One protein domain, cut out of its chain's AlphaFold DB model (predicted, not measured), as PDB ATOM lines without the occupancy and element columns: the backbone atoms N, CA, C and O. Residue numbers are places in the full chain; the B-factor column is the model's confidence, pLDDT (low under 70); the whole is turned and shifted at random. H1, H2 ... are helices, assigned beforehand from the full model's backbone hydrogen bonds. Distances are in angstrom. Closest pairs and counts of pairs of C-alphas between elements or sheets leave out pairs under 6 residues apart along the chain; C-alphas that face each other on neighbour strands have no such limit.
ATOM      1  N   ALA A   4     244.769 209.349 285.912       52.69
ATOM      2  CA  ALA A   4     244.539 207.939 285.616       52.69
ATOM      3  C   ALA A   4     245.311 207.037 286.588       52.69
ATOM      4  O   ALA A   4     244.751 206.089 287.126       52.69
ATOM      5  N   THR A   5     246.559 207.387 286.894       48.69
ATOM      6  CA  THR A   5     247.423 206.710 287.867       48.69
ATOM      7  C   THR A   5     246.882 206.880 289.286       48.69
ATOM      8  O   THR A   5     246.897 205.934 290.068       48.69
ATOM      9  N   ALA A   6     246.342 208.060 289.611       53.22
ATOM     10  CA  ALA A   6     245.676 208.306 290.889       53.22
ATOM     11  C   ALA A   6     244.379 207.489 291.044       53.22
ATOM     12  O   ALA A   6     244.138 206.950 292.118       53.22
ATOM     13  N   ARG A   7     243.577 207.334 289.977       53.25
ATOM     14  CA  ARG A   7     242.390 206.454 289.972       53.25
ATOM     15  C   ARG A   7     242.761 204.974 290.055       53.25
ATOM     16  O   ARG A   7     242.231 204.265 290.896       53.25
ATOM     17  N   LEU A   8     243.745 204.526 289.276       52.44
ATOM     18  CA  LEU A   8     244.274 203.156 289.329       52.44
ATOM     19  C   LEU A   8     244.812 202.781 290.716       52.44
ATOM     20  O   LEU A   8     244.656 201.637 291.135       52.44
ATOM     21  N   ALA A   9     245.435 203.726 291.426       53.00
ATOM     22  CA  ALA A   9     245.864 203.535 292.809       53.00
ATOM     23  C   ALA A   9     244.685 203.581 293.798       53.00
ATOM     24  O   ALA A   9     244.634 202.775 294.720       53.00
ATOM     25  N   ALA A  10     243.715 204.477 293.591       58.00
ATOM     26  CA  ALA A  10     242.531 204.590 294.442       58.00
ATOM     27  C   ALA A  10     241.574 203.393 294.315       58.00
ATOM     28  O   ALA A  10     240.875 203.087 295.276       58.00
ATOM     29  N   ASP A  11     241.549 202.711 293.168       59.53
ATOM     30  CA  ASP A  11     240.648 201.590 292.869       59.53
ATOM     31  C   ASP A  11     241.316 200.212 293.043       59.53
ATOM     32  O   ASP A  11     240.733 199.186 292.696       59.53
ATOM     33  N   GLY A  12     242.547 200.173 293.572       63.91
ATOM     34  CA  GLY A  12     243.284 198.936 293.846       63.91
ATOM     35  C   GLY A  12     243.873 198.248 292.608       63.91
ATOM     36  O   GLY A  12     244.343 197.124 292.705       63.91
ATOM     37  N   GLY A  13     243.896 198.888 291.435       76.62
ATOM     38  CA  GLY A  13     244.323 198.261 290.175       76.62
ATOM     39  C   GLY A  13     245.825 197.949 290.066       76.62
ATOM     40  O   GLY A  13     246.229 197.089 289.281       76.62
ATOM     41  N   ALA A  14     246.685 198.639 290.820       78.31
ATOM     42  CA  ALA A  14     248.106 198.278 290.917       78.31
ATOM     43  C   ALA A  14     248.314 197.048 291.816       78.31
ATOM     44  O   ALA A  14     249.044 196.130 291.443       78.31
ATOM     45  N   ASP A  15     247.625 197.021 292.956       85.25
ATOM     46  CA  ASP A  15     247.669 195.912 293.906       85.25
ATOM     47  C   ASP A  15     247.023 194.660 293.312       85.25
ATOM     48  O   ASP A  15     247.619 193.590 293.353       85.25
ATOM     49  N   PHE A  16     245.892 194.803 292.621       87.75
ATOM     50  CA  PHE A  16     245.230 193.720 291.899       87.75
ATOM     51  C   PHE A  16     246.167 193.018 290.915       87.75
ATOM     52  O   PHE A  16     246.334 191.806 290.986       87.75
ATOM     53  N   ARG A  17     246.863 193.776 290.053       88.06
ATOM     54  CA  ARG A  17     247.835 193.201 289.108       88.06
ATOM     55  C   ARG A  17     248.964 192.464 289.821       88.06
ATOM     56  O   ARG A  17     249.371 191.401 289.372       88.06
ATOM     57  N   ARG A  18     249.459 192.997 290.945       88.69
ATOM     58  CA  ARG A  18     250.454 192.294 291.770       88.69
ATOM     59  C   ARG A  18     249.882 191.005 292.372       88.69
ATOM     60  O   ARG A  18     250.602 190.018 292.441       88.69
ATOM     61  N   GLY A  19     248.623 191.017 292.806       89.81
ATOM     62  CA  GLY A  19     247.900 189.829 293.267       89.81
ATOM     63  C   GLY A  19     247.805 188.758 292.186       89.81
ATOM     64  O   GLY A  19     248.193 187.626 292.432       89.81
ATOM     65  N   VAL A  20     247.416 189.141 290.967       92.06
ATOM     66  CA  VAL A  20     247.349 188.243 289.802       92.06
ATOM     67  C   VAL A  20     248.704 187.592 289.508       92.06
ATOM     68  O   VAL A  20     248.771 186.381 289.336       92.06
ATOM     69  N   TYR A  21     249.800 188.360 289.517       91.06
ATOM     70  CA  TYR A  21     251.134 187.781 289.319       91.06
ATOM     71  C   TYR A  21     251.524 186.797 290.425       91.06
ATOM     72  O   TYR A  21     252.104 185.764 290.131       91.06
ATOM     73  N   ARG A  22     251.190 187.090 291.687       91.12
ATOM     74  CA  ARG A  22     251.460 186.156 292.792       91.12
ATOM     75  C   ARG A  22     250.598 184.900 292.716       91.12
ATOM     76  O   ARG A  22     251.093 183.826 293.016       91.12
ATOM     77  N   ALA A  23     249.348 185.030 292.281       92.75
ATOM     78  CA  ALA A  23     248.470 183.890 292.052       92.75
ATOM     79  C   ALA A  23     249.008 182.971 290.944       92.75
ATOM     80  O   ALA A  23     248.953 181.760 291.095       92.75
ATOM     81  N   ALA A  24     249.590 183.526 289.876       91.44
ATOM     82  CA  ALA A  24     250.218 182.741 288.809       91.44
ATOM     83  C   ALA A  24     251.391 181.863 289.280       91.44
ATOM     84  O   ALA A  24     251.650 180.826 288.677       91.44
ATOM     85  N   ASP A  25     252.074 182.267 290.352       91.44
ATOM     86  CA  ASP A  25     253.165 181.509 290.971       91.44
ATOM     87  C   ASP A  25     252.686 180.640 292.157       91.44
ATOM     88  O   ASP A  25     253.502 180.031 292.851       91.44
ATOM     89  N   SER A  26     251.377 180.606 292.430       91.31
ATOM     90  CA  SER A  26     250.787 179.937 293.592       91.31
ATOM     91  C   SER A  26     250.410 178.490 293.303       91.31
ATOM     92  O   SER A  26     249.873 178.176 292.246       91.31
ATOM     93  N   GLU A  27     250.594 177.619 294.296       90.81
ATOM     94  CA  GLU A  27     250.137 176.222 294.242       90.81
ATOM     95  C   GLU A  27     248.607 176.087 294.334       90.81
ATOM     96  O   GLU A  27     248.074 175.015 294.067       90.81
ATOM     97  N   ALA A  28     247.894 177.159 294.696       90.50
ATOM     98  CA  ALA A  28     246.432 177.164 294.760       90.50
ATOM     99  C   ALA A  28     245.760 177.190 293.375       90.50
ATOM    100  O   ALA A  28     244.570 176.890 293.271       90.50
ATOM    101  N   ILE A  29     246.494 177.599 292.332       93.75
ATOM    102  CA  ILE A  29     245.977 177.743 290.970       93.75
ATOM    103  C   ILE A  29     246.313 176.501 290.148       93.75
ATOM    104  O   ILE A  29     247.477 176.135 289.992       93.75
ATOM    105  N   ASP A  30     245.285 175.893 289.564       90.00
ATOM    106  CA  ASP A  30     245.391 174.692 288.741       90.00
ATOM    107  C   ASP A  30     245.722 175.027 287.276       90.00
ATOM    108  O   ASP A  30     246.336 174.223 286.568       90.00
ATOM    109  N   SER A  31     245.323 176.211 286.790       92.06
ATOM    110  CA  SER A  31     245.652 176.675 285.435       92.06
ATOM    111  C   SER A  31     245.567 178.195 285.252       92.06
ATOM    112  O   SER A  31     244.866 178.897 285.977       92.06
ATOM    113  N   PHE A  32     246.242 178.711 284.218       91.88
ATOM    114  CA  PHE A  32     246.141 180.121 283.821       91.88
ATOM    115  C   PHE A  32     244.731 180.522 283.367       91.88
ATOM    116  O   PHE A  32     244.367 181.684 283.528       91.88
ATOM    117  N   ASP A  33     243.927 179.576 282.870       94.06
ATOM    118  CA  ASP A  33     242.547 179.846 282.453       94.06
ATOM    119  C   ASP A  33     241.701 180.339 283.641       94.06
ATOM    120  O   ASP A  33     240.916 181.272 283.485       94.06
ATOM    121  N   GLN A  34     241.947 179.821 284.851       93.25
ATOM    122  CA  GLN A  34     241.267 180.280 286.073       93.25
ATOM    123  C   GLN A  34     241.588 181.738 286.403       93.25
ATOM    124  O   GLN A  34     240.748 182.489 286.897       93.25
ATOM    125  N   ILE A  35     242.825 182.165 286.139       94.00
ATOM    126  CA  ILE A  35     243.234 183.553 286.351       94.00
ATOM    127  C   ILE A  35     242.493 184.456 285.367       94.00
ATOM    128  O   ILE A  35     241.955 185.488 285.772       94.00
ATOM    129  N   ASP A  36     242.450 184.069 284.093       94.50
ATOM    130  CA  ASP A  36     241.779 184.840 283.048       94.50
ATOM    131  C   ASP A  36     240.269 184.946 283.313       94.50
ATOM    132  O   ASP A  36     239.696 186.040 283.227       94.50
ATOM    133  N   ASP A  37     239.631 183.846 283.714       95.69
ATOM    134  CA  ASP A  37     238.212 183.823 284.058       95.69
ATOM    135  C   ASP A  37     237.900 184.641 285.313       95.69
ATOM    136  O   ASP A  37     236.961 185.449 285.298       95.69
ATOM    137  N   ALA A  38     238.716 184.537 286.364       95.88
ATOM    138  CA  ALA A  38     238.564 185.362 287.555       95.88
ATOM    139  C   ALA A  38     238.740 186.860 287.254       95.88
ATOM    140  O   ALA A  38     237.940 187.683 287.705       95.88
ATOM    141  N   VAL A  39     239.753 187.240 286.466       95.12
ATOM    142  CA  VAL A  39     239.983 188.638 286.062       95.12
ATOM    143  C   VAL A  39     238.788 189.170 285.276       95.12
ATOM    144  O   VAL A  39     238.296 190.260 285.582       95.12
ATOM    145  N   ARG A  40     238.273 188.391 284.317       95.94
ATOM    146  CA  ARG A  40     237.084 188.750 283.536       95.94
ATOM    147  C   ARG A  40     235.865 188.955 284.435       95.94
ATOM    148  O   ARG A  40     235.208 189.987 284.320       95.94
ATOM    149  N   LYS A  41     235.588 188.019 285.352       96.31
ATOM    150  CA  LYS A  41     234.479 188.133 286.314       96.31
ATOM    151  C   LYS A  41     234.619 189.386 287.178       96.31
ATOM    152  O   LYS A  41     233.637 190.097 287.371       96.31
ATOM    153  N   ILE A  42     235.828 189.688 287.654       94.88
ATOM    154  CA  ILE A  42     236.107 190.885 288.455       94.88
ATOM    155  C   ILE A  42     235.826 192.151 287.657       94.88
ATOM    156  O   ILE A  42     235.139 193.029 288.169       94.88
ATOM    157  N   ASP A  43     236.321 192.262 286.427       93.38
ATOM    158  CA  ASP A  43     236.139 193.459 285.597       93.38
ATOM    159  C   ASP A  43     234.672 193.723 285.219       93.38
ATOM    160  O   ASP A  43     234.307 194.864 284.942       93.38
ATOM    161  N   GLU A  44     233.822 192.698 285.267       94.31
ATOM    162  CA  GLU A  44     232.371 192.804 285.070       94.31
ATOM    163  C   GLU A  44     231.602 193.171 286.354       94.31
ATOM    164  O   GLU A  44     230.402 193.457 286.293       94.31
ATOM    165  N   LEU A  45     232.256 193.157 287.521       93.69
ATOM    166  CA  LEU A  45     231.699 193.711 288.752       93.69
ATOM    167  C   LEU A  45     231.818 195.236 288.749       93.69
ATOM    168  O   LEU A  45     232.778 195.808 288.238       93.69
ATOM    169  N   ASP A  46     230.901 195.888 289.465       90.94
ATOM    170  CA  ASP A  46     230.870 197.343 289.606       90.94
ATOM    171  C   ASP A  46     230.999 197.794 291.066       90.94
ATOM    172  O   ASP A  46     230.643 197.087 292.015       90.94
ATOM    173  N   GLY A  47     231.468 199.030 291.246       90.12
ATOM    174  CA  GLY A  47     231.404 199.737 292.524       90.12
ATOM    175  C   GLY A  47     232.187 199.053 293.659       90.12
ATOM    176  O   GLY A  47     233.331 198.633 293.457       90.12
ATOM    177  N   PRO A  48     231.617 198.970 294.879       90.50
ATOM    178  CA  PRO A  48     232.284 198.344 296.021       90.50
ATOM    179  C   PRO A  48     232.644 196.873 295.798       90.50
ATOM    180  O   PRO A  48     233.707 196.451 296.250       90.50
ATOM    181  N   ALA A  49     231.815 196.117 295.069       92.44
ATOM    182  CA  ALA A  49     232.051 194.695 294.826       92.44
ATOM    183  C   ALA A  49     233.330 194.463 294.008       92.44
ATOM    184  O   ALA A  49     234.195 193.695 294.421       92.44
ATOM    185  N   ASN A  50     233.514 195.217 292.916       94.06
ATOM    186  CA  ASN A  50     234.743 195.186 292.109       94.06
ATOM    187  C   ASN A  50     235.993 195.475 292.948       94.06
ATOM    188  O   ASN A  50     236.989 194.759 292.877       94.06
ATOM    189  N   ARG A  51     235.928 196.526 293.773       92.00
ATOM    190  CA  ARG A  51     237.040 196.933 294.636       92.00
ATOM    191  C   ARG A  51     237.388 195.844 295.652       92.00
ATOM    192  O   ARG A  51     238.565 195.561 295.851       92.00
ATOM    193  N   ARG A  52     236.379 195.240 296.286       93.56
ATOM    194  CA  ARG A  52     236.557 194.162 297.272       93.56
ATOM    195  C   ARG A  52     237.158 192.914 296.624       93.56
ATOM    196  O   ARG A  52     238.132 192.391 297.155       93.56
ATOM    197  N   ALA A  53     236.686 192.521 295.442       94.62
ATOM    198  CA  ALA A  53     237.242 191.385 294.709       94.62
ATOM    199  C   ALA A  53     238.715 191.605 294.308       94.62
ATOM    200  O   ALA A  53     239.561 190.735 294.508       94.62
ATOM    201  N   LYS A  54     239.059 192.812 293.836       94.56
ATOM    202  CA  LYS A  54     240.449 193.196 293.527       94.56
ATOM    203  C   LYS A  54     241.371 193.118 294.743       94.56
ATOM    204  O   LYS A  54     242.507 192.659 294.623       94.56
ATOM    205  N   LEU A  55     240.891 193.568 295.903       92.38
ATOM    206  CA  LEU A  55     241.639 193.486 297.158       92.38
ATOM    207  C   LEU A  55     241.793 192.039 297.630       92.38
ATOM    208  O   LEU A  55     242.885 191.673 298.047       92.38
ATOM    209  N   LEU A  56     240.759 191.207 297.494       95.06
ATOM    210  CA  LEU A  56     240.827 189.794 297.865       95.06
ATOM    211  C   LEU A  56     241.922 189.054 297.084       95.06
ATOM    212  O   LEU A  56     242.745 188.362 297.683       95.06
ATOM    213  N   VAL A  57     241.975 189.243 295.761       95.06
ATOM    214  CA  VAL A  57     243.027 188.668 294.903       95.06
ATOM    215  C   VAL A  57     244.416 189.132 295.337       95.06
ATOM    216  O   VAL A  57     245.372 188.360 295.327       95.06
ATOM    217  N   TYR A  58     244.541 190.387 295.761       92.88
ATOM    218  CA  TYR A  58     245.793 190.899 296.296       92.88
ATOM    219  C   TYR A  58     246.168 190.293 297.657       92.88
ATOM    220  O   TYR A  58     247.346 190.101 297.931       92.88
ATOM    221  N   GLU A  59     245.220 190.000 298.536       92.00
ATOM    222  CA  GLU A  59     245.527 189.596 299.917       92.00
ATOM    223  C   GLU A  59     245.829 188.116 300.103       92.00
ATOM    224  O   GLU A  59     246.338 187.725 301.154       92.00
ATOM    225  N   THR A  60     245.472 187.292 299.128       93.81
ATOM    226  CA  THR A  60     245.362 185.850 299.350       93.81
ATOM    227  C   THR A  60     246.374 185.027 298.581       93.81
ATOM    228  O   THR A  60     246.525 183.871 298.933       93.81
ATOM    229  N   ASP A  61     247.100 185.602 297.618       89.00
ATOM    230  CA  ASP A  61     248.161 184.916 296.862       89.00
ATOM    231  C   ASP A  61     247.682 183.640 296.136       89.00
ATOM    232  O   ASP A  61     248.387 182.638 296.105       89.00
ATOM    233  N   GLY A  62     246.476 183.654 295.551       93.00
ATOM    234  CA  GLY A  62     245.915 182.517 294.797       93.00
ATOM    235  C   GLY A  62     244.507 182.108 295.241       93.00
ATOM    236  O   GLY A  62     243.590 182.219 294.433       93.00
ATOM    237  N   PRO A  63     244.280 181.734 296.516       96.75
ATOM    238  CA  PRO A  63     242.965 181.365 297.045       96.75
ATOM    239  C   PRO A  63     241.814 182.308 296.665       96.75
ATOM    240  O   PRO A  63     240.726 181.861 296.319       96.75
ATOM    241  N   GLY A  64     242.042 183.623 296.672       96.44
ATOM    242  CA  GLY A  64     241.037 184.603 296.257       96.44
ATOM    243  C   GLY A  64     240.728 184.578 294.761       96.44
ATOM    244  O   GLY A  64     239.595 184.849 294.386       96.44
ATOM    245  N   VAL A  65     241.699 184.237 293.910       97.06
ATOM    246  CA  VAL A  65     241.468 184.012 292.473       97.06
ATOM    247  C   VAL A  65     240.642 182.748 292.283       97.06
ATOM    248  O   VAL A  65     239.625 182.811 291.607       97.06
ATOM    249  N   LYS A  66     241.021 181.647 292.938       96.31
ATOM    250  CA  LYS A  66     240.296 180.371 292.877       96.31
ATOM    251  C   LYS A  66     238.837 180.507 293.320       96.31
ATOM    252  O   LYS A  66     237.946 180.009 292.649       96.31
ATOM    253  N   LEU A  67     238.584 181.241 294.407       97.00
ATOM    254  CA  LEU A  67     237.222 181.523 294.875       97.00
ATOM    255  C   LEU A  67     236.401 182.294 293.827       97.00
ATOM    256  O   LEU A  67     235.246 181.971 293.575       97.00
ATOM    257  N   VAL A  68     236.992 183.328 293.223       97.31
ATOM    258  CA  VAL A  68     236.325 184.140 292.193       97.31
ATOM    259  C   VAL A  68     236.088 183.338 290.910       97.31
ATOM    260  O   VAL A  68     235.072 183.523 290.243       97.31
ATOM    261  N   ASP A  69     237.026 182.470 290.549       96.69
ATOM    262  CA  ASP A  69     236.903 181.573 289.407       96.69
ATOM    263  C   ASP A  69     235.778 180.548 289.596       96.69
ATOM    264  O   ASP A  69     234.996 180.342 288.674       96.69
ATOM    265  N   ASP A  70     235.630 179.973 290.787       96.50
ATOM    266  CA  ASP A  70     234.624 178.936 291.039       96.50
ATOM    267  C   ASP A  70     233.195 179.497 291.111       96.50
ATOM    268  O   ASP A  70     232.274 178.935 290.526       96.50
ATOM    269  N   MET A  71     233.007 180.649 291.760       96.62
ATOM    270  CA  MET A  71     231.673 181.211 291.993       96.62
ATOM    271  C   MET A  71     231.062 181.890 290.760       96.62
ATOM    272  O   MET A  71     231.737 182.571 289.973       96.62
ATOM    273  N   ASP A  72     229.739 181.820 290.647       95.12
ATOM    274  CA  ASP A  72     228.985 182.516 289.613       95.12
ATOM    275  C   ASP A  72     228.985 184.035 289.828       95.12
ATOM    276  O   ASP A  72     229.167 184.563 290.927       95.12
ATOM    277  N   ARG A  73     228.747 184.799 288.754       93.06
ATOM    278  CA  ARG A  73     228.787 186.273 288.826       93.06
ATOM    279  C   ARG A  73     227.729 186.841 289.781       93.06
ATOM    280  O   ARG A  73     227.974 187.873 290.405       93.06
ATOM    281  N   ALA A  74     226.553 186.216 289.843       94.31
ATOM    282  CA  ALA A  74     225.485 186.635 290.746       94.31
ATOM    283  C   ALA A  74     225.918 186.445 292.206       94.31
ATOM    284  O   ALA A  74     225.904 187.407 292.970       94.31
ATOM    285  N   ASP A  75     226.441 185.268 292.527       96.12
ATOM    286  CA  ASP A  75     226.874 184.882 293.869       96.12
ATOM    287  C   ASP A  75     228.065 185.712 294.346       96.12
ATOM    288  O   ASP A  75     228.073 186.211 295.471       96.12
ATOM    289  N   LEU A  76     229.029 185.993 293.463       95.75
ATOM    290  CA  LEU A  76     230.116 186.933 293.752       95.75
ATOM    291  C   LEU A  76     229.589 188.322 294.089       95.75
ATOM    292  O   LEU A  76     230.077 188.980 295.012       95.75
ATOM    293  N   ARG A  77     228.600 188.800 293.329       95.31
ATOM    294  CA  ARG A  77     227.998 190.107 293.577       95.31
ATOM    295  C   ARG A  77     227.306 190.118 294.937       95.31
ATOM    296  O   ARG A  77     227.545 191.067 295.679       95.31
ATOM    297  N   THR A  78     226.530 189.089 295.268       96.69
ATOM    298  CA  THR A  78     225.879 188.931 296.577       96.69
ATOM    299  C   THR A  78     226.914 188.915 297.697       96.69
ATOM    300  O   THR A  78     226.891 189.784 298.569       96.69
ATOM    301  N   LEU A  79     227.908 188.026 297.619       96.88
ATOM    302  CA  LEU A  79     228.966 187.889 298.619       96.88
ATOM    303  C   LEU A  79     229.693 189.217 298.874       96.88
ATOM    304  O   LEU A  79     229.793 189.675 300.013       96.88
ATOM    305  N   PHE A  80     230.183 189.875 297.819       95.94
ATOM    306  CA  PHE A  80     230.943 191.116 297.973       95.94
ATOM    307  C   PHE A  80     230.080 192.335 298.301       95.94
ATOM    308  O   PHE A  80     230.635 193.364 298.694       95.94
ATOM    309  N   GLN A  81     228.758 192.279 298.127       94.38
ATOM    310  CA  GLN A  81     227.854 193.336 298.582       94.38
ATOM    311  C   GLN A  81     227.525 193.184 300.064       94.38
ATOM    312  O   GLN A  81     227.606 194.182 300.783       94.38
ATOM    313  N   SER A  82     227.249 191.960 300.515       95.00
ATOM    314  CA  SER A  82     226.865 191.661 301.897       95.00
ATOM    315  C   SER A  82     228.046 191.669 302.870       95.00
ATOM    316  O   SER A  82     227.880 191.993 304.044       95.00
ATOM    317  N   VAL A  83     229.259 191.358 302.400       94.25
ATOM    318  CA  VAL A  83     230.447 191.259 303.258       94.25
ATOM    319  C   VAL A  83     231.405 192.415 303.010       94.25
ATOM    320  O   VAL A  83     232.035 192.538 301.959       94.25
ATOM    321  N   GLU A  84     231.565 193.262 304.023       92.75
ATOM    322  CA  GLU A  84     232.498 194.392 303.964       92.75
ATOM    323  C   GLU A  84     233.902 194.045 304.475       92.75
ATOM    324  O   GLU A  84     234.884 194.689 304.097       92.75
ATOM    325  N   SER A  85     233.995 193.030 305.337       94.25
ATOM    326  CA  SER A  85     235.226 192.628 306.015       94.25
ATOM    327  C   SER A  85     236.176 191.886 305.075       94.25
ATOM    328  O   SER A  85     235.901 190.770 304.630       94.25
ATOM    329  N   ARG A  86     237.344 192.489 304.835       93.38
ATOM    330  CA  ARG A  86     238.444 191.891 304.060       93.38
ATOM    331  C   ARG A  86     238.959 190.606 304.703       93.38
ATOM    332  O   ARG A  86     239.108 189.601 304.019       93.38
ATOM    333  N   ASP A  87     239.129 190.605 306.024       95.75
ATOM    334  CA  ASP A  87     239.618 189.436 306.763       95.75
ATOM    335  C   ASP A  87     238.645 188.254 306.690       95.75
ATOM    336  O   ASP A  87     239.069 187.099 306.642       95.75
ATOM    337  N   THR A  88     237.336 188.527 306.663       97.12
ATOM    338  CA  THR A  88     236.305 187.495 306.469       97.12
ATOM    339  C   THR A  88     236.433 186.861 305.087       97.12
ATOM    340  O   THR A  88     236.549 185.643 304.988       97.12
ATOM    341  N   LEU A  89     236.492 187.676 304.029       96.88
ATOM    342  CA  LEU A  89     236.632 187.187 302.653       96.88
ATOM    343  C   LEU A  89     237.951 186.425 302.452       96.88
ATOM    344  O   LEU A  89     237.972 185.360 301.838       96.88
ATOM    345  N   ALA A  90     239.050 186.923 303.023       97.31
ATOM    346  CA  ALA A  90     240.347 186.265 302.954       97.31
ATOM    347  C   ALA A  90     240.342 184.905 303.673       97.31
ATOM    348  O   ALA A  90     240.854 183.929 303.122       97.31
ATOM    349  N   ARG A  91     239.739 184.802 304.869       97.50
ATOM    350  CA  ARG A  91     239.566 183.513 305.567       97.50
ATOM    351  C   ARG A  91     238.709 182.546 304.762       97.50
ATOM    352  O   ARG A  91     239.145 181.419 304.555       97.50
ATOM    353  N   LEU A  92     237.567 183.004 304.250       98.00
ATOM    354  CA  LEU A  92     236.679 182.179 303.433       98.00
ATOM    355  C   LEU A  92     237.404 181.630 302.196       98.00
ATOM    356  O   LEU A  92     237.343 180.434 301.939       98.00
ATOM    357  N   SER A  93     238.166 182.466 301.480       97.88
ATOM    358  CA  SER A  93     238.927 182.021 300.302       97.88
ATOM    359  C   SER A  93     239.985 180.963 300.629       97.88
ATOM    360  O   SER A  93     240.128 179.990 299.896       97.88
ATOM    361  N   ARG A  94     240.693 181.100 301.760       97.44
ATOM    362  CA  ARG A  94     241.670 180.102 302.220       97.44
ATOM    363  C   ARG A  94     240.997 178.807 302.660       97.44
ATOM    364  O   ARG A  94     241.529 177.733 302.418       97.44
ATOM    365  N   GLN A  95     239.830 178.899 303.292       97.75
ATOM    366  CA  GLN A  95     239.040 177.732 303.683       97.75
ATOM    367  C   GLN A  95     238.483 176.989 302.473       97.75
ATOM    368  O   GLN A  95     238.425 175.761 302.506       97.75
ATOM    369  N   PHE A  96     238.107 177.720 301.424       97.75
ATOM    370  CA  PHE A  96     237.702 177.151 300.148       97.75
ATOM    371  C   PHE A  96     238.866 176.426 299.467       97.75
ATOM    372  O   PHE A  96     238.750 175.253 299.125       97.75
ATOM    373  N   ASP A  97     240.027 177.076 299.369       97.00
ATOM    374  CA  ASP A  97     241.225 176.456 298.794       97.00
ATOM    375  C   ASP A  97     241.677 175.203 299.568       97.00
ATOM    376  O   ASP A  97     242.023 174.186 298.969       97.00
ATOM    377  N   ALA A  98     241.582 175.233 300.899       95.81
ATOM    378  CA  ALA A  98     241.883 174.093 301.762       95.81
ATOM    379  C   ALA A  98     240.808 172.981 301.748       95.81
ATOM    380  O   ALA A  98     240.976 171.974 302.437       95.81
ATOM    381  N   GLY A  99     239.683 173.165 301.045       96.81
ATOM    382  CA  GLY A  99     238.568 172.210 300.997       96.81
ATOM    383  C   GLY A  99     237.760 172.100 302.296       96.81
ATOM    384  O   GLY A  99     236.974 171.175 302.466       96.81
ATOM    385  N   THR A 100     237.944 173.027 303.243       97.31
ATOM    386  CA  THR A 100     237.092 173.127 304.443       97.31
ATOM    387  C   THR A 100     235.722 173.719 304.106       97.31
ATOM    388  O   THR A 100     234.720 173.381 304.737       97.31
ATOM    389  N   VAL A 101     235.690 174.604 303.112       98.19
ATOM    390  CA  VAL A 101     234.487 175.107 302.447       98.19
ATOM    391  C   VAL A 101     234.551 174.603 301.003       98.19
ATOM    392  O   VAL A 101     235.628 174.487 300.435       98.19
ATOM    393  N   GLU A 102     233.410 174.262 300.418       98.06
ATOM    394  CA  GLU A 102     233.301 173.665 299.077       98.06
ATOM    395  C   GLU A 102     232.304 174.507 298.276       98.06
ATOM    396  O   GLU A 102     231.547 175.267 298.881       98.06
ATOM    397  N   SER A 103     232.237 174.346 296.955       97.25
ATOM    398  CA  SER A 103     231.358 175.151 296.088       97.25
ATOM    399  C   SER A 103     229.899 175.105 296.548       97.25
ATOM    400  O   SER A 103     229.289 176.140 296.774       97.25
ATOM    401  N   ARG A 104     229.393 173.913 296.894       97.75
ATOM    402  CA  ARG A 104     228.036 173.738 297.451       97.75
ATOM    403  C   ARG A 104     227.781 174.524 298.745       97.75
ATOM    404  O   ARG A 104     226.641 174.848 299.049       97.75
ATOM    405  N   HIS A 105     228.824 174.763 299.545       98.44
ATOM    406  CA  HIS A 105     228.717 175.580 300.750       98.44
ATOM    407  C   HIS A 105     228.689 177.064 300.386       98.44
ATOM    408  O   HIS A 105     228.002 177.821 301.057       98.44
ATOM    409  N   LEU A 106     229.430 177.480 299.353       97.94
ATOM    410  CA  LEU A 106     229.404 178.855 298.857       97.94
ATOM    411  C   LEU A 106     228.034 179.196 298.276       97.94
ATOM    412  O   LEU A 106     227.494 180.219 298.677       97.94
ATOM    413  N   ASP A 107     227.465 178.310 297.452       97.69
ATOM    414  CA  ASP A 107     226.110 178.450 296.902       97.69
ATOM    415  C   ASP A 107     225.092 178.650 298.035       97.69
ATOM    416  O   ASP A 107     224.302 179.592 298.042       97.69
ATOM    417  N   GLU A 108     225.169 177.798 299.063       98.19
ATOM    418  CA  GLU A 108     224.287 177.879 300.225       98.19
ATOM    419  C   GLU A 108     224.508 179.158 301.049       98.19
ATOM    420  O   GLU A 108     223.544 179.784 301.487       98.19
ATOM    421  N   ILE A 109     225.761 179.572 301.258       98.25
ATOM    422  CA  ILE A 109     226.080 180.834 301.936       98.25
ATOM    423  C   ILE A 109     225.487 182.007 301.155       98.25
ATOM    424  O   ILE A 109     224.922 182.912 301.764       98.25
ATOM    425  N   THR A 110     225.595 182.020 299.827       97.81
ATOM    426  CA  THR A 110     225.059 183.115 299.017       97.81
ATOM    427  C   THR A 110     223.541 183.131 298.978       97.81
ATOM    428  O   THR A 110     222.977 184.220 299.062       97.81
ATOM    429  N   ASP A 111     222.885 181.970 298.974       97.88
ATOM    430  CA  ASP A 111     221.431 181.872 299.130       97.88
ATOM    431  C   ASP A 111     220.971 182.459 300.473       97.88
ATOM    432  O   ASP A 111     220.013 183.231 300.520       97.88
ATOM    433  N   LEU A 112     221.672 182.138 301.568       98.00
ATOM    434  CA  LEU A 112     221.359 182.653 302.907       98.00
ATOM    435  C   LEU A 112     221.645 184.158 303.039       98.00
ATOM    436  O   LEU A 112     220.913 184.874 303.722       98.00
ATOM    437  N   LEU A 113     222.691 184.659 302.372       97.19
ATOM    438  CA  LEU A 113     222.986 186.092 302.298       97.19
ATOM    439  C   LEU A 113     221.934 186.861 301.483       97.19
ATOM    440  O   LEU A 113     221.630 188.005 301.820       97.19
ATOM    441  N   ASP A 114     221.402 186.268 300.413       97.00
ATOM    442  CA  ASP A 114     220.364 186.883 299.574       97.00
ATOM    443  C   ASP A 114     218.987 186.853 300.256       97.00
ATOM    444  O   ASP A 114     218.251 187.843 300.215       97.00
ATOM    445  N   SER A 115     218.653 185.755 300.949       96.44
ATOM    446  CA  SER A 115     217.414 185.649 301.733       96.44
ATOM    447  C   SER A 115     217.409 186.552 302.970       96.44
ATOM    448  O   SER A 115     216.336 186.932 303.450       96.44
ATOM    449  N   GLY A 116     218.595 186.922 303.463       95.50
ATOM    450  CA  GLY A 116     218.791 187.671 304.701       95.50
ATOM    451  C   GLY A 116     218.785 186.799 305.959       95.50
ATOM    452  O   GLY A 116     218.715 187.344 307.058       95.50
ATOM    453  N   ASP A 117     218.850 185.472 305.810       95.94
ATOM    454  CA  ASP A 117     219.019 184.532 306.926       95.94
ATOM    455  C   ASP A 117     220.461 184.528 307.466       95.94
ATOM    456  O   ASP A 117     220.693 184.118 308.601       95.94
ATOM    457  N   MET A 118     221.427 184.985 306.660       97.12
ATOM    458  CA  MET A 118     222.774 185.349 307.097       97.12
ATOM    459  C   MET A 118     223.095 186.781 306.695       97.12
ATOM    460  O   MET A 118     222.706 187.248 305.623       97.12
ATOM    461  N   ASP A 119     223.915 187.445 307.501       96.31
ATOM    462  CA  ASP A 119     224.570 188.689 307.124       96.31
ATOM    463  C   ASP A 119     226.112 188.586 307.128       96.31
ATOM    464  O   ASP A 119     226.726 187.521 307.273       96.31
ATOM    465  N   GLY A 120     226.784 189.720 306.909       96.25
ATOM    466  CA  GLY A 120     228.246 189.775 306.914       96.25
ATOM    467  C   GLY A 120     228.885 189.468 308.277       96.25
ATOM    468  O   GLY A 120     230.039 189.025 308.311       96.25
ATOM    469  N   ALA A 121     228.174 189.693 309.386       96.94
ATOM    470  CA  ALA A 121     228.621 189.335 310.728       96.94
ATOM    471  C   ALA A 121     228.490 187.826 310.957       96.94
ATOM    472  O   ALA A 121     229.447 187.215 311.446       96.94
ATOM    473  N   ASP A 122     227.393 187.215 310.505       97.88
ATOM    474  CA  ASP A 122     227.216 185.760 310.529       97.88
ATOM    475  C   ASP A 122     228.301 185.050 309.731       97.88
ATOM    476  O   ASP A 122     228.961 184.150 310.250       97.88
ATOM    477  N   LEU A 123     228.568 185.485 308.493       97.81
ATOM    478  CA  LEU A 123     229.639 184.892 307.686       97.81
ATOM    479  C   LEU A 123     231.025 185.145 308.301       97.81
ATOM    480  O   LEU A 123     231.920 184.294 308.253       97.81
ATOM    481  N   GLY A 124     231.207 186.311 308.927       98.00
ATOM    482  CA  GLY A 124     232.387 186.613 309.730       98.00
ATOM    483  C   GLY A 124     232.615 185.562 310.809       98.00
ATOM    484  O   GLY A 124     233.702 184.983 310.887       98.00
ATOM    485  N   ARG A 125     231.577 185.270 311.593       97.56
ATOM    486  CA  ARG A 125     231.637 184.305 312.686       97.56
ATOM    487  C   ARG A 125     231.706 182.860 312.193       97.56
ATOM    488  O   ARG A 125     232.497 182.100 312.745       97.56
ATOM    489  N   PHE A 126     231.012 182.505 311.114       98.31
ATOM    490  CA  PHE A 126     231.141 181.223 310.409       98.31
ATOM    491  C   PHE A 126     232.603 180.933 310.051       98.31
ATOM    492  O   PHE A 126     233.166 179.923 310.476       98.31
ATOM    493  N   SER A 127     233.250 181.860 309.331       97.81
ATOM    494  CA  SER A 127     234.645 181.686 308.912       97.81
ATOM    495  C   SER A 127     235.583 181.622 310.117       97.81
ATOM    496  O   SER A 127     236.507 180.815 310.136       97.81
ATOM    497  N   GLN A 128     235.330 182.413 311.164       97.75
ATOM    498  CA  GLN A 128     236.126 182.370 312.385       97.75
ATOM    499  C   GLN A 128     236.002 181.023 313.105       97.75
ATOM    500  O   GLN A 128     237.010 180.500 313.568       97.75
ATOM    501  N   ILE A 129     234.795 180.460 313.200       97.75
ATOM    502  CA  ILE A 129     234.584 179.181 313.879       97.75
ATOM    503  C   ILE A 129     235.376 178.075 313.177       97.75
ATOM    504  O   ILE A 129     236.096 177.329 313.836       97.75
ATOM    505  N   LEU A 130     235.309 178.007 311.845       97.88
ATOM    506  CA  LEU A 130     236.054 177.010 311.070       97.88
ATOM    507  C   LEU A 130     237.574 177.194 311.162       97.88
ATOM    508  O   LEU A 130     238.299 176.206 311.193       97.88
ATOM    509  N   ASP A 131     238.048 178.440 311.223       96.94
ATOM    510  CA  ASP A 131     239.469 178.784 311.376       96.94
ATOM    511  C   ASP A 131     240.008 178.413 312.768       96.94
ATOM    512  O   ASP A 131     241.164 178.025 312.916       96.94
ATOM    513  N   GLN A 132     239.165 178.511 313.801       96.75
ATOM    514  CA  GLN A 132     239.575 178.363 315.199       96.75
ATOM    515  C   GLN A 132     239.251 177.000 315.814       96.75
ATOM    516  O   GLN A 132     239.745 176.732 316.910       96.75
ATOM    517  N   ARG A 133     238.491 176.126 315.138       95.56
ATOM    518  CA  ARG A 133     237.984 174.849 315.688       95.56
ATOM    519  C   ARG A 133     239.037 173.902 316.268       95.56
ATOM    520  O   ARG A 133     238.719 173.091 317.125       95.56
ATOM    521  N   ASP A 134     240.283 174.010 315.817       95.62
ATOM    522  CA  ASP A 134     241.393 173.173 316.291       95.62
ATOM    523  C   ASP A 134     242.174 173.817 317.454       95.62
ATOM    524  O   ASP A 134     243.151 173.250 317.945       95.62
TER     525      ASP A 134
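What this domain is: This is residues 4 to 134 of the 263 residues of an uncharacterized protein of Haloarculaceae archaeon HSR12-2 (UniProt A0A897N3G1). Two rows of helices run along the longest axis, H2, H4, H7 and H9 in one and H3, H6 and H8 in the other, with short H5 between them near the middle. H1 lies at one end, touching no helix. The printed part has 131 residues with nine named helices, H1 to H9, and no named strand: all helix. It is compact, with a radius of gyration of the C-alphas of 13.9 A and spans of 40 by 30 by 23 A.

Where its parts are: H1, residues 4 to 10, begins at C-alpha 4 (244.539, 207.939, 285.616). H2 is residues 13 to 24, H3 32 to 43, and H4 47 to 60, 20.8 A long. H5 is residues 63 to 70, H6 73 to 82, and H7 86 to 97. H8, residues 103 to 115, spans 18.3 A; H9, residues 120 to 132, spans 18.1 A and ends at C-alpha 132 (239.575, 178.363, 315.199).

How they stand to each other: H2, H3 and H4 form an up and down bundle, each running against the one before. H4, the hub, touches H2 with residues 54 to 60 alone, closest at the C-alphas of Gly 19 and Tyr 58, 3.8 A. H4 touches H7 at Thr 60 and Ala 90, C-alphas 6.2 A apart. H7 touches H9 at Thr 88 and Gly 124, C-alphas 5.2 A apart. H3 touches H5, about perpendicular at 83 degrees, closest at the C-alphas of Ala 38 and Asp 69, 4.5 A. H6 touches H8, closest at the C-alphas of Asp 75 and Thr 110, 5.7 A. In each helix, every O i to N i+4 pair is within hydrogen-bond range.

The domain as a whole: The C-alphas farthest apart, of Ala 4 and Asp 134, are 46.5 A apart. The printed part has no cut and no long link. Residues 4 to 12 have pLDDT under 70.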